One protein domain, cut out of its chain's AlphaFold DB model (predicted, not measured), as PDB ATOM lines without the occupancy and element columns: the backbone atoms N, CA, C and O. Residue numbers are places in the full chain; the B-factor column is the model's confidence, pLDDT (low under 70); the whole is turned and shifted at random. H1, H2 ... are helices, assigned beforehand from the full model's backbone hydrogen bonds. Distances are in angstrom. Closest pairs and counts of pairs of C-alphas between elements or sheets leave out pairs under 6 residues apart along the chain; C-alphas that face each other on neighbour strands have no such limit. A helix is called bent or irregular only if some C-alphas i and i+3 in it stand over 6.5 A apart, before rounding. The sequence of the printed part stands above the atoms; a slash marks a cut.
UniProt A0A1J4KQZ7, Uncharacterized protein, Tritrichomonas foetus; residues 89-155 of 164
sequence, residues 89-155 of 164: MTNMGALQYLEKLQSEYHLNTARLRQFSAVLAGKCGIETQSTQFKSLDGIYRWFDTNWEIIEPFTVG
ATOM      1  N   MET A  89     -52.178 -34.970 -52.502       83.44
ATOM      2  CA  MET A  89     -51.883 -34.890 -51.068       83.44
ATOM      3  C   MET A  89     -52.506 -33.649 -50.431       83.44
ATOM      4  O   MET A  89     -52.462 -32.550 -50.981       83.44
ATOM      5  N   THR A  90     -53.033 -33.813 -49.221       83.56
ATOM      6  CA  THR A  90     -53.635 -32.720 -48.447       83.56
ATOM      7  C   THR A  90     -52.709 -32.191 -47.350       83.56
ATOM      8  O   THR A  90     -52.814 -31.030 -46.948       83.56
ATOM      9  N   ASN A  91     -51.761 -33.008 -46.894       88.62
ATOM     10  CA  ASN A  91     -50.820 -32.709 -45.833       88.62
ATOM     11  C   ASN A  91     -49.475 -32.226 -46.393       88.62
ATOM     12  O   ASN A  91     -48.659 -32.990 -46.914       88.62
ATOM     13  N   MET A  92     -49.223 -30.929 -46.225       88.38
ATOM     14  CA  MET A  92     -48.015 -30.277 -46.727       88.38
ATOM     15  C   MET A  92     -46.729 -30.776 -46.051       88.38
ATOM     16  O   MET A  92     -45.687 -30.834 -46.698       88.38
ATOM     17  N   GLY A  93     -46.789 -31.164 -44.772       87.62
ATOM     18  CA  GLY A  93     -45.632 -31.706 -44.050       87.62
ATOM     19  C   GLY A  93     -45.217 -33.069 -44.603       87.62
ATOM     20  O   GLY A  93     -44.043 -33.294 -44.899       87.62
ATOM     21  N   ALA A  94     -46.200 -33.938 -44.843       88.88
ATOM     22  CA  ALA A  94     -45.983 -35.236 -45.470       88.88
ATOM     23  C   ALA A  94     -45.385 -35.106 -46.875       88.88
ATOM     24  O   ALA A  94     -44.439 -35.821 -47.215       88.88
ATOM     25  N   LEU A  95     -45.901 -34.161 -47.666       89.06
ATOM     26  CA  LEU A  95     -45.395 -33.871 -49.003       89.06
ATOM     27  C   LEU A  95     -43.931 -33.415 -48.962       89.06
ATOM     28  O   LEU A  95     -43.086 -34.022 -49.619       89.06
ATOM     29  N   GLN A  96     -43.611 -32.406 -48.147       90.12
ATOM     30  CA  GLN A  96     -42.245 -31.888 -48.001       90.12
ATOM     31  C   GLN A  96     -41.267 -32.973 -47.542       90.12
ATOM     32  O   GLN A  96     -40.137 -33.053 -48.025       90.12
ATOM     33  N   TYR A  97     -41.701 -33.839 -46.626       90.19
ATOM     34  CA  TYR A  97     -40.876 -34.942 -46.160       90.19
ATOM     35  C   TYR A  97     -40.609 -35.966 -47.265       90.19
ATOM     36  O   TYR A  97     -39.462 -36.360 -47.466       90.19
ATOM     37  N   LEU A  98     -41.627 -36.366 -48.031       89.88
ATOM     38  CA  LEU A  98     -41.443 -37.294 -49.151       89.88
ATOM     39  C   LEU A  98     -40.565 -36.707 -50.261       89.88
ATOM     40  O   LEU A  98     -39.724 -37.416 -50.817       89.88
ATOM     41  N   GLU A  99     -40.694 -35.413 -50.543       87.56
ATOM     42  CA  GLU A  99     -39.806 -34.717 -51.476       87.56
ATOM     43  C   GLU A  99     -38.362 -34.709 -50.988       87.56
ATOM     44  O   GLU A  99     -37.452 -34.981 -51.775       87.56
ATOM     45  N   LYS A 100     -38.138 -34.474 -49.693       88.00
ATOM     46  CA  LYS A 100     -36.815 -34.581 -49.073       88.00
ATOM     47  C   LYS A 100     -36.222 -35.983 -49.245       88.00
ATOM     48  O   LYS A 100     -35.077 -36.126 -49.664       88.00
ATOM     49  N   LEU A 101     -37.009 -37.027 -48.977       86.81
ATOM     50  CA  LEU A 101     -36.605 -38.428 -49.152       86.81
ATOM     51  C   LEU A 101     -36.158 -38.743 -50.589       86.81
ATOM     52  O   LEU A 101     -35.176 -39.458 -50.797       86.81
ATOM     53  N   GLN A 102     -36.847 -38.193 -51.583       84.50
ATOM     54  CA  GLN A 102     -36.533 -38.426 -52.993       84.50
ATOM     55  C   GLN A 102     -35.376 -37.569 -53.503       84.50
ATOM     56  O   GLN A 102     -34.527 -38.062 -54.239       84.50
ATOM     57  N   SER A 103     -35.340 -36.290 -53.135       83.81
ATOM     58  CA  SER A 103     -34.375 -35.329 -53.674       83.81
ATOM     59  C   SER A 103     -33.036 -35.357 -52.944       83.81
ATOM     60  O   SER A 103     -32.001 -35.393 -53.603       83.81
ATOM     61  N   GLU A 104     -33.040 -35.386 -51.607       83.62
ATOM     62  CA  GLU A 104     -31.812 -35.361 -50.803       83.62
ATOM     63  C   GLU A 104     -31.215 -36.759 -50.621       83.62
ATOM     64  O   GLU A 104     -29.997 -36.921 -50.634       83.62
ATOM     65  N   TYR A 105     -32.063 -37.781 -50.460       82.31
ATOM     66  CA  TYR A 105     -31.616 -39.156 -50.198       82.31
ATOM     67  C   TYR A 105     -31.732 -40.087 -51.410       82.31
ATOM     68  O   TYR A 105     -31.403 -41.270 -51.300       82.31
ATOM     69  N   HIS A 106     -32.179 -39.571 -52.560       82.75
ATOM     70  CA  HIS A 106     -32.294 -40.315 -53.819       82.75
ATOM     71  C   HIS A 106     -33.068 -41.638 -53.676       82.75
ATOM     72  O   HIS A 106     -32.739 -42.655 -54.294       82.75
ATOM     73  N   LEU A 107     -34.100 -41.651 -52.827       84.31
ATOM     74  CA  LEU A 107     -34.927 -42.834 -52.624       84.31
ATOM     75  C   LEU A 107     -35.884 -43.010 -53.805       84.31
ATOM     76  O   LEU A 107     -36.866 -42.285 -53.941       84.31
ATOM     77  N   ASN A 108     -35.615 -44.019 -54.632       84.44
ATOM     78  CA  ASN A 108     -36.553 -44.465 -55.659       84.44
ATOM     79  C   ASN A 108     -37.802 -45.127 -55.043       84.44
ATOM     80  O   ASN A 108     -37.840 -45.455 -53.852       84.44
ATOM     81  N   THR A 109     -38.818 -45.386 -55.866       83.12
ATOM     82  CA  THR A 109     -40.102 -45.970 -55.436       83.12
ATOM     83  C   THR A 109     -39.945 -47.280 -54.647       83.12
ATOM     84  O   THR A 109     -40.641 -47.507 -53.654       83.12
ATOM     85  N   ALA A 110     -39.001 -48.144 -55.036       85.31
ATOM     86  CA  ALA A 110     -38.749 -49.404 -54.336       85.31
ATOM     87  C   ALA A 110     -38.170 -49.186 -52.928       85.31
ATOM     88  O   ALA A 110     -38.578 -49.865 -51.981       85.31
ATOM     89  N   ARG A 111     -37.257 -48.223 -52.770       86.62
ATOM     90  CA  ARG A 111     -36.697 -47.855 -51.465       86.62
ATOM     91  C   ARG A 111     -37.700 -47.124 -50.596       86.62
ATOM     92  O   ARG A 111     -37.774 -47.418 -49.408       86.62
ATOM     93  N   LEU A 112     -38.511 -46.244 -51.179       88.75
ATOM     94  CA  LEU A 112     -39.618 -45.600 -50.475       88.75
ATOM     95  C   LEU A 112     -40.572 -46.638 -49.903       88.75
ATOM     96  O   LEU A 112     -40.862 -46.582 -48.719       88.75
ATOM     97  N   ARG A 113     -40.963 -47.650 -50.685       90.12
ATOM     98  CA  ARG A 113     -41.788 -48.766 -50.197       90.12
ATOM     99  C   ARG A 113     -41.178 -49.444 -48.968       90.12
ATOM    100  O   ARG A 113     -41.877 -49.677 -47.984       90.12
ATOM    101  N   GLN A 114     -39.891 -49.791 -49.032       88.06
ATOM    102  CA  GLN A 114     -39.192 -50.429 -47.911       88.06
ATOM    103  C   GLN A 114     -39.143 -49.504 -46.693       88.06
ATOM    104  O   GLN A 114     -39.452 -49.924 -45.580       88.06
ATOM    105  N   PHE A 115     -38.810 -48.235 -46.919       89.69
ATOM    106  CA  PHE A 115     -38.763 -47.210 -45.891       89.69
ATOM    107  C   PHE A 115     -40.124 -47.019 -45.209       89.69
ATOM    108  O   PHE A 115     -40.192 -47.051 -43.983       89.69
ATOM    109  N   SER A 116     -41.214 -46.901 -45.974       91.56
ATOM    110  CA  SER A 116     -42.577 -46.755 -45.449       91.56
ATOM    111  C   SER A 116     -42.980 -47.937 -44.576       91.56
ATOM    112  O   SER A 116     -43.537 -47.736 -43.501       91.56
ATOM    113  N   ALA A 117     -42.651 -49.166 -44.987       90.50
ATOM    114  CA  ALA A 117     -42.941 -50.356 -44.193       90.50
ATOM    115  C   ALA A 117     -42.169 -50.370 -42.861       90.50
ATOM    116  O   ALA A 117     -42.738 -50.684 -41.815       90.50
ATOM    117  N   VAL A 118     -40.886 -49.991 -42.881       89.00
ATOM    118  CA  VAL A 118     -40.069 -49.873 -41.662       89.00
ATOM    119  C   VAL A 118     -40.613 -48.778 -40.746       89.00
ATOM    120  O   VAL A 118     -40.754 -49.001 -39.543       89.00
ATOM    121  N   LEU A 119     -40.943 -47.614 -41.307       90.31
ATOM    122  CA  LEU A 119     -41.482 -46.479 -40.568       90.31
ATOM    123  C   LEU A 119     -42.820 -46.822 -39.915       90.31
ATOM    124  O   LEU A 119     -42.998 -46.572 -38.728       90.31
ATOM    125  N   ALA A 120     -43.720 -47.483 -40.644       91.31
ATOM    126  CA  ALA A 120     -44.986 -47.948 -40.096       91.31
ATOM    127  C   ALA A 120     -44.786 -48.882 -38.895       91.31
ATOM    128  O   ALA A 120     -45.418 -48.695 -37.855       91.31
ATOM    129  N   GLY A 121     -43.844 -49.827 -38.999       87.81
ATOM    130  CA  GLY A 121     -43.479 -50.705 -37.890       87.81
ATOM    131  C   GLY A 121     -42.924 -49.947 -36.678       87.81
ATOM    132  O   GLY A 121     -43.213 -50.315 -35.542       87.81
ATOM    133  N   LYS A 122     -42.170 -48.862 -36.896       87.94
ATOM    134  CA  LYS A 122     -41.665 -47.991 -35.817       87.94
ATOM    135  C   LYS A 122     -42.765 -47.164 -35.157       87.94
ATOM    136  O   LYS A 122     -42.714 -46.968 -33.948       87.94
ATOM    137  N   CYS A 123     -43.748 -46.722 -35.932       88.62
ATOM    138  CA  CYS A 123     -44.901 -45.967 -35.450       88.62
ATOM    139  C   CYS A 123     -46.009 -46.861 -34.863       88.62
ATOM    140  O   CYS A 123     -46.998 -46.340 -34.359       88.62
ATOM    141  N   GLY A 124     -45.873 -48.193 -34.930       89.50
ATOM    142  CA  GLY A 124     -46.904 -49.131 -34.469       89.50
ATOM    143  C   GLY A 124     -48.169 -49.128 -35.334       89.50
ATOM    144  O   GLY A 124     -49.240 -49.479 -34.850       89.50
ATOM    145  N   ILE A 125     -48.057 -48.718 -36.600       91.62
ATOM    146  CA  ILE A 125     -49.173 -48.651 -37.544       91.62
ATOM    147  C   ILE A 125     -49.278 -49.995 -38.264       91.62
ATOM    148  O   ILE A 125     -48.331 -50.438 -38.920       91.62
ATOM    149  N   GLU A 126     -50.439 -50.642 -38.171       89.12
ATOM    150  CA  GLU A 126     -50.717 -51.840 -38.959       89.12
ATOM    151  C   GLU A 126     -50.762 -51.495 -40.449       89.12
ATOM    152  O   GLU A 126     -51.454 -50.571 -40.879       89.12
ATOM    153  N   THR A 127     -50.019 -52.257 -41.251       86.62
ATOM    154  CA  THR A 127     -49.963 -52.059 -42.701       86.62
ATOM    155  C   THR A 127     -50.501 -53.265 -43.437       86.62
ATOM    156  O   THR A 127     -50.336 -54.414 -43.026       86.62
ATOM    157  N   GLN A 128     -51.135 -52.999 -44.570       83.62
ATOM    158  CA  GLN A 128     -51.535 -54.016 -45.527       83.62
ATOM    159  C   GLN A 128     -50.531 -54.037 -46.677       83.62
ATOM    160  O   GLN A 128     -50.113 -52.995 -47.182       83.62
ATOM    161  N   SER A 129     -50.192 -55.232 -47.158       74.50
ATOM    162  CA  SER A 129     -49.236 -55.431 -48.259       74.50
ATOM    163  C   SER A 129     -49.617 -54.713 -49.561       74.50
ATOM    164  O   SER A 129     -48.777 -54.511 -50.434       74.50
ATOM    165  N   THR A 130     -50.883 -54.324 -49.715       81.88
ATOM    166  CA  THR A 130     -51.416 -53.568 -50.852       81.88
ATOM    167  C   THR A 130     -51.132 -52.071 -50.785       81.88
ATOM    168  O   THR A 130     -51.020 -51.457 -51.844       81.88
ATOM    169  N   GLN A 131     -50.962 -51.492 -49.592       82.56
ATOM    170  CA  GLN A 131     -50.844 -50.039 -49.402       82.56
ATOM    171  C   GLN A 131     -49.585 -49.459 -50.056       82.56
ATOM    172  O   GLN A 131     -49.628 -48.369 -50.608       82.56
ATOM    173  N   PHE A 132     -48.484 -50.214 -50.084       88.81
ATOM    174  CA  PHE A 132     -47.210 -49.735 -50.630       88.81
ATOM    175  C   PHE A 132     -46.891 -50.266 -52.037       88.81
ATOM    176  O   PHE A 132     -45.746 -50.185 -52.488       88.81
ATOM    177  N   LYS A 133     -47.866 -50.854 -52.748       84.56
ATOM    178  CA  LYS A 133     -47.638 -51.424 -54.094       84.56
ATOM    179  C   LYS A 133     -47.329 -50.363 -55.147       84.56
ATOM    180  O   LYS A 133     -46.546 -50.632 -56.051       84.56
ATOM    181  N   SER A 134     -47.893 -49.175 -55.002       85.94
ATOM    182  CA  SER A 134     -47.752 -48.050 -55.929       85.94
ATOM    183  C   SER A 134     -47.245 -46.814 -55.202       85.94
ATOM    184  O   SER A 134     -47.475 -46.680 -54.000       85.94
ATOM    185  N   LEU A 135     -46.646 -45.889 -55.947       85.69
ATOM    186  CA  LEU A 135     -46.223 -44.600 -55.416       85.69
ATOM    187  C   LEU A 135     -47.397 -43.793 -54.832       85.69
ATOM    188  O   LEU A 135     -47.303 -43.349 -53.696       85.69
ATOM    189  N   ASP A 136     -48.527 -43.704 -55.543       87.38
ATOM    190  CA  ASP A 136     -49.759 -43.063 -55.041       87.38
ATOM    191  C   ASP A 136     -50.200 -43.660 -53.692       87.38
ATOM    192  O   ASP A 136     -50.437 -42.941 -52.726       87.38
ATOM    193  N   GLY A 137     -50.199 -44.990 -53.580       89.31
ATOM    194  CA  GLY A 137     -50.475 -45.689 -52.320       89.31
ATOM    195  C   GLY A 137     -49.532 -45.305 -51.169       89.31
ATOM    196  O   GLY A 137     -49.993 -45.105 -50.045       89.31
ATOM    197  N   ILE A 138     -48.233 -45.134 -51.445       91.06
ATOM    198  CA  ILE A 138     -47.257 -44.651 -50.453       91.06
ATOM    199  C   ILE A 138     -47.604 -43.220 -50.024       91.06
ATOM    200  O   ILE A 138     -47.670 -42.940 -48.828       91.06
ATOM    201  N   TYR A 139     -47.872 -42.333 -50.984       91.19
ATOM    202  CA  TYR A 139     -48.183 -40.924 -50.733       91.19
ATOM    203  C   TYR A 139     -49.462 -40.768 -49.910       91.19
ATOM    204  O   TYR A 139     -49.446 -40.107 -48.874       91.19
ATOM    205  N   ARG A 140     -50.541 -41.460 -50.289       90.38
ATOM    206  CA  ARG A 140     -51.806 -41.467 -49.535       90.38
ATOM    207  C   ARG A 140     -51.651 -42.022 -48.130       90.38
ATOM    208  O   ARG A 140     -52.303 -41.542 -47.204       90.38
ATOM    209  N   TRP A 141     -50.807 -43.039 -47.955       93.50
ATOM    210  CA  TRP A 141     -50.537 -43.583 -46.629       93.50
ATOM    211  C   TRP A 141     -49.843 -42.552 -45.733       93.50
ATOM    212  O   TRP A 141     -50.276 -42.372 -44.596       93.50
ATOM    213  N   PHE A 142     -48.833 -41.840 -46.243       93.88
ATOM    214  CA  PHE A 142     -48.203 -40.736 -45.511       93.88
ATOM    215  C   PHE A 142     -49.191 -39.606 -45.220       93.88
ATOM    216  O   PHE A 142     -49.230 -39.135 -44.090       93.88
ATOM    217  N   ASP A 143     -50.019 -39.227 -46.196       91.94
ATOM    218  CA  ASP A 143     -51.037 -38.180 -46.047       91.94
ATOM    219  C   ASP A 143     -52.014 -38.496 -44.905       91.94
ATOM    220  O   ASP A 143     -52.293 -37.661 -44.050       91.94
ATOM    221  N   THR A 144     -52.468 -39.752 -44.848       92.62
ATOM    222  CA  THR A 144     -53.436 -40.230 -43.849       92.62
ATOM    223  C   THR A 144     -52.828 -40.360 -42.453       92.62
ATOM    224  O   THR A 144     -53.513 -40.143 -41.458       92.62
ATOM    225  N   ASN A 145     -51.557 -40.758 -42.358       93.25
ATOM    226  CA  ASN A 145     -50.921 -41.117 -41.087       93.25
ATOM    227  C   ASN A 145     -49.922 -40.061 -40.591       93.25
ATOM    228  O   ASN A 145     -49.182 -40.327 -39.642       93.25
ATOM    229  N   TRP A 146     -49.880 -38.882 -41.219       93.81
ATOM    230  CA  TRP A 146     -48.834 -37.891 -40.972       93.81
ATOM    231  C   TRP A 146     -48.717 -37.495 -39.505       93.81
ATOM    232  O   TRP A 146     -47.614 -37.482 -38.978       93.81
ATOM    233  N   GLU A 147     -49.835 -37.258 -38.818       92.25
ATOM    234  CA  GLU A 147     -49.833 -36.843 -37.408       92.25
ATOM    235  C   GLU A 147     -49.133 -37.857 -36.486       92.25
ATOM    236  O   GLU A 147     -48.511 -37.487 -35.492       92.25
ATOM    237  N   ILE A 148     -49.201 -39.147 -36.829       92.62
ATOM    238  CA  ILE A 148     -48.545 -40.226 -36.080       92.62
ATOM    239  C   ILE A 148     -47.074 -40.341 -36.491       92.62
ATOM    240  O   ILE A 148     -46.214 -40.643 -35.665       92.62
ATOM    241  N   ILE A 149     -46.779 -40.122 -37.773       92.44
ATOM    242  CA  ILE A 149     -45.449 -40.293 -38.364       92.44
ATOM    243  C   ILE A 149     -44.517 -39.129 -38.018       92.44
ATOM    244  O   ILE A 149     -43.350 -39.357 -37.694       92.44
ATOM    245  N   GLU A 150     -45.016 -37.896 -38.086       92.88
ATOM    246  CA  GLU A 150     -44.250 -36.651 -38.007       92.88
ATOM    247  C   GLU A 150     -43.249 -36.621 -36.838       92.88
ATOM    248  O   GLU A 150     -42.066 -36.371 -37.098       92.88
ATOM    249  N   PRO A 151     -43.618 -36.985 -35.590       90.62
ATOM    250  CA  PRO A 151     -42.687 -36.960 -34.460       90.62
ATOM    251  C   PRO A 151     -41.469 -37.877 -34.636       90.62
ATOM    252  O   PRO A 151     -40.405 -37.621 -34.073       90.62
ATOM    253  N   PHE A 152     -41.604 -38.946 -35.424       86.31
ATOM    254  CA  PHE A 152     -40.535 -39.911 -35.667       86.31
ATOM    255  C   PHE A 152     -39.616 -39.484 -36.810       86.31
ATOM    256  O   PHE A 152     -38.484 -39.958 -36.881       86.31
ATOM    257  N   THR A 153     -40.053 -38.570 -37.680       84.62
ATOM    258  CA  THR A 153     -39.276 -38.148 -38.857       84.62
ATOM    259  C   THR A 153     -38.033 -37.332 -38.506       84.62
ATOM    260  O   THR A 153     -37.028 -37.412 -39.212       84.62
ATOM    261  N   VAL A 154     -38.061 -36.605 -37.383       78.62
ATOM    262  CA  VAL A 154     -36.987 -35.696 -36.944       78.62
ATOM    263  C   VAL A 154     -35.699 -36.443 -36.566       78.62
ATOM    264  O   VAL A 154     -34.605 -35.900 -36.707       78.62
ATOM    265  N   GLY A 155     -35.806 -37.693 -36.102       69.75
ATOM    266  CA  GLY A 155     -34.670 -38.493 -35.626       69.75
ATOM    267  C   GLY A 155     -34.137 -39.530 -36.617       69.75
ATOM    268  O   GLY A 155     -33.222 -40.280 -36.274       69.75
TER     269      GLY A 155
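This is residues 89 to 155 of the 164 residues of an uncharacterized protein of Tritrichomonas foetus (UniProt A0A1J4KQZ7). Three helices make a small rounded body: the long, kinked H3 is in the middle of the contacts, with H1 crossing it and H2 packed on it at a slant, their three centres making a triangle. Past a kink near residue 147, the last residues of H3 turn across one end of the body, while the long link of residues 124 to 134 runs back from the end of H2 to the start of H3. The printed part has 67 residues, with H1, H2 and H3 in that order along the chain and no named strand; the class is all helix. It is compact, with a radius of gyration of the C-alphas of 10.8 A, and spans 27 by 24 by 23 A.

H3, residues 135 to 153, is irregular: C-alphas 144 and 147 are 8.1 A apart, and it has a kink of 94 degrees near residue 147. H2, residues 109 to 123, touches H3; their closest C-alphas, those of Thr 109 and Leu 135, are 6.3 A apart. They run the same way at a steep tilt of 38 degrees, only just steep. H1, residues 92 to 103, touches H3 with residues 93 to 98 alone; the closest C-alphas, those of Ala 94 and Asp 143, are 5.9 A apart. Their lines are about perpendicular, at 73 degrees. H1 and H2 are close but not clearly touching, with the closest C-alphas, those of Leu 101 and Leu 112, 7.9 A apart. In H1 and H2 every O i to N i+4 pair is within hydrogen-bond range; in H3, 11 of 15 are.

H3 measures 19.1 A from first to last C-alpha and ends at C-alpha 153, (-39.276, -38.148, -38.857). H2 measures 20.6 A, and H1, 16.1 A long, begins at C-alpha 92, (-48.015, -30.277, -46.727).

The C-alphas of Glu 104 and Glu 126, the two farthest apart, are 27.7 A apart. The link from H1 to H2 is tight, and that from H2 to H3 is long. The printed part has no cut; its mean pLDDT is 87.6, and residue 155 is under 70.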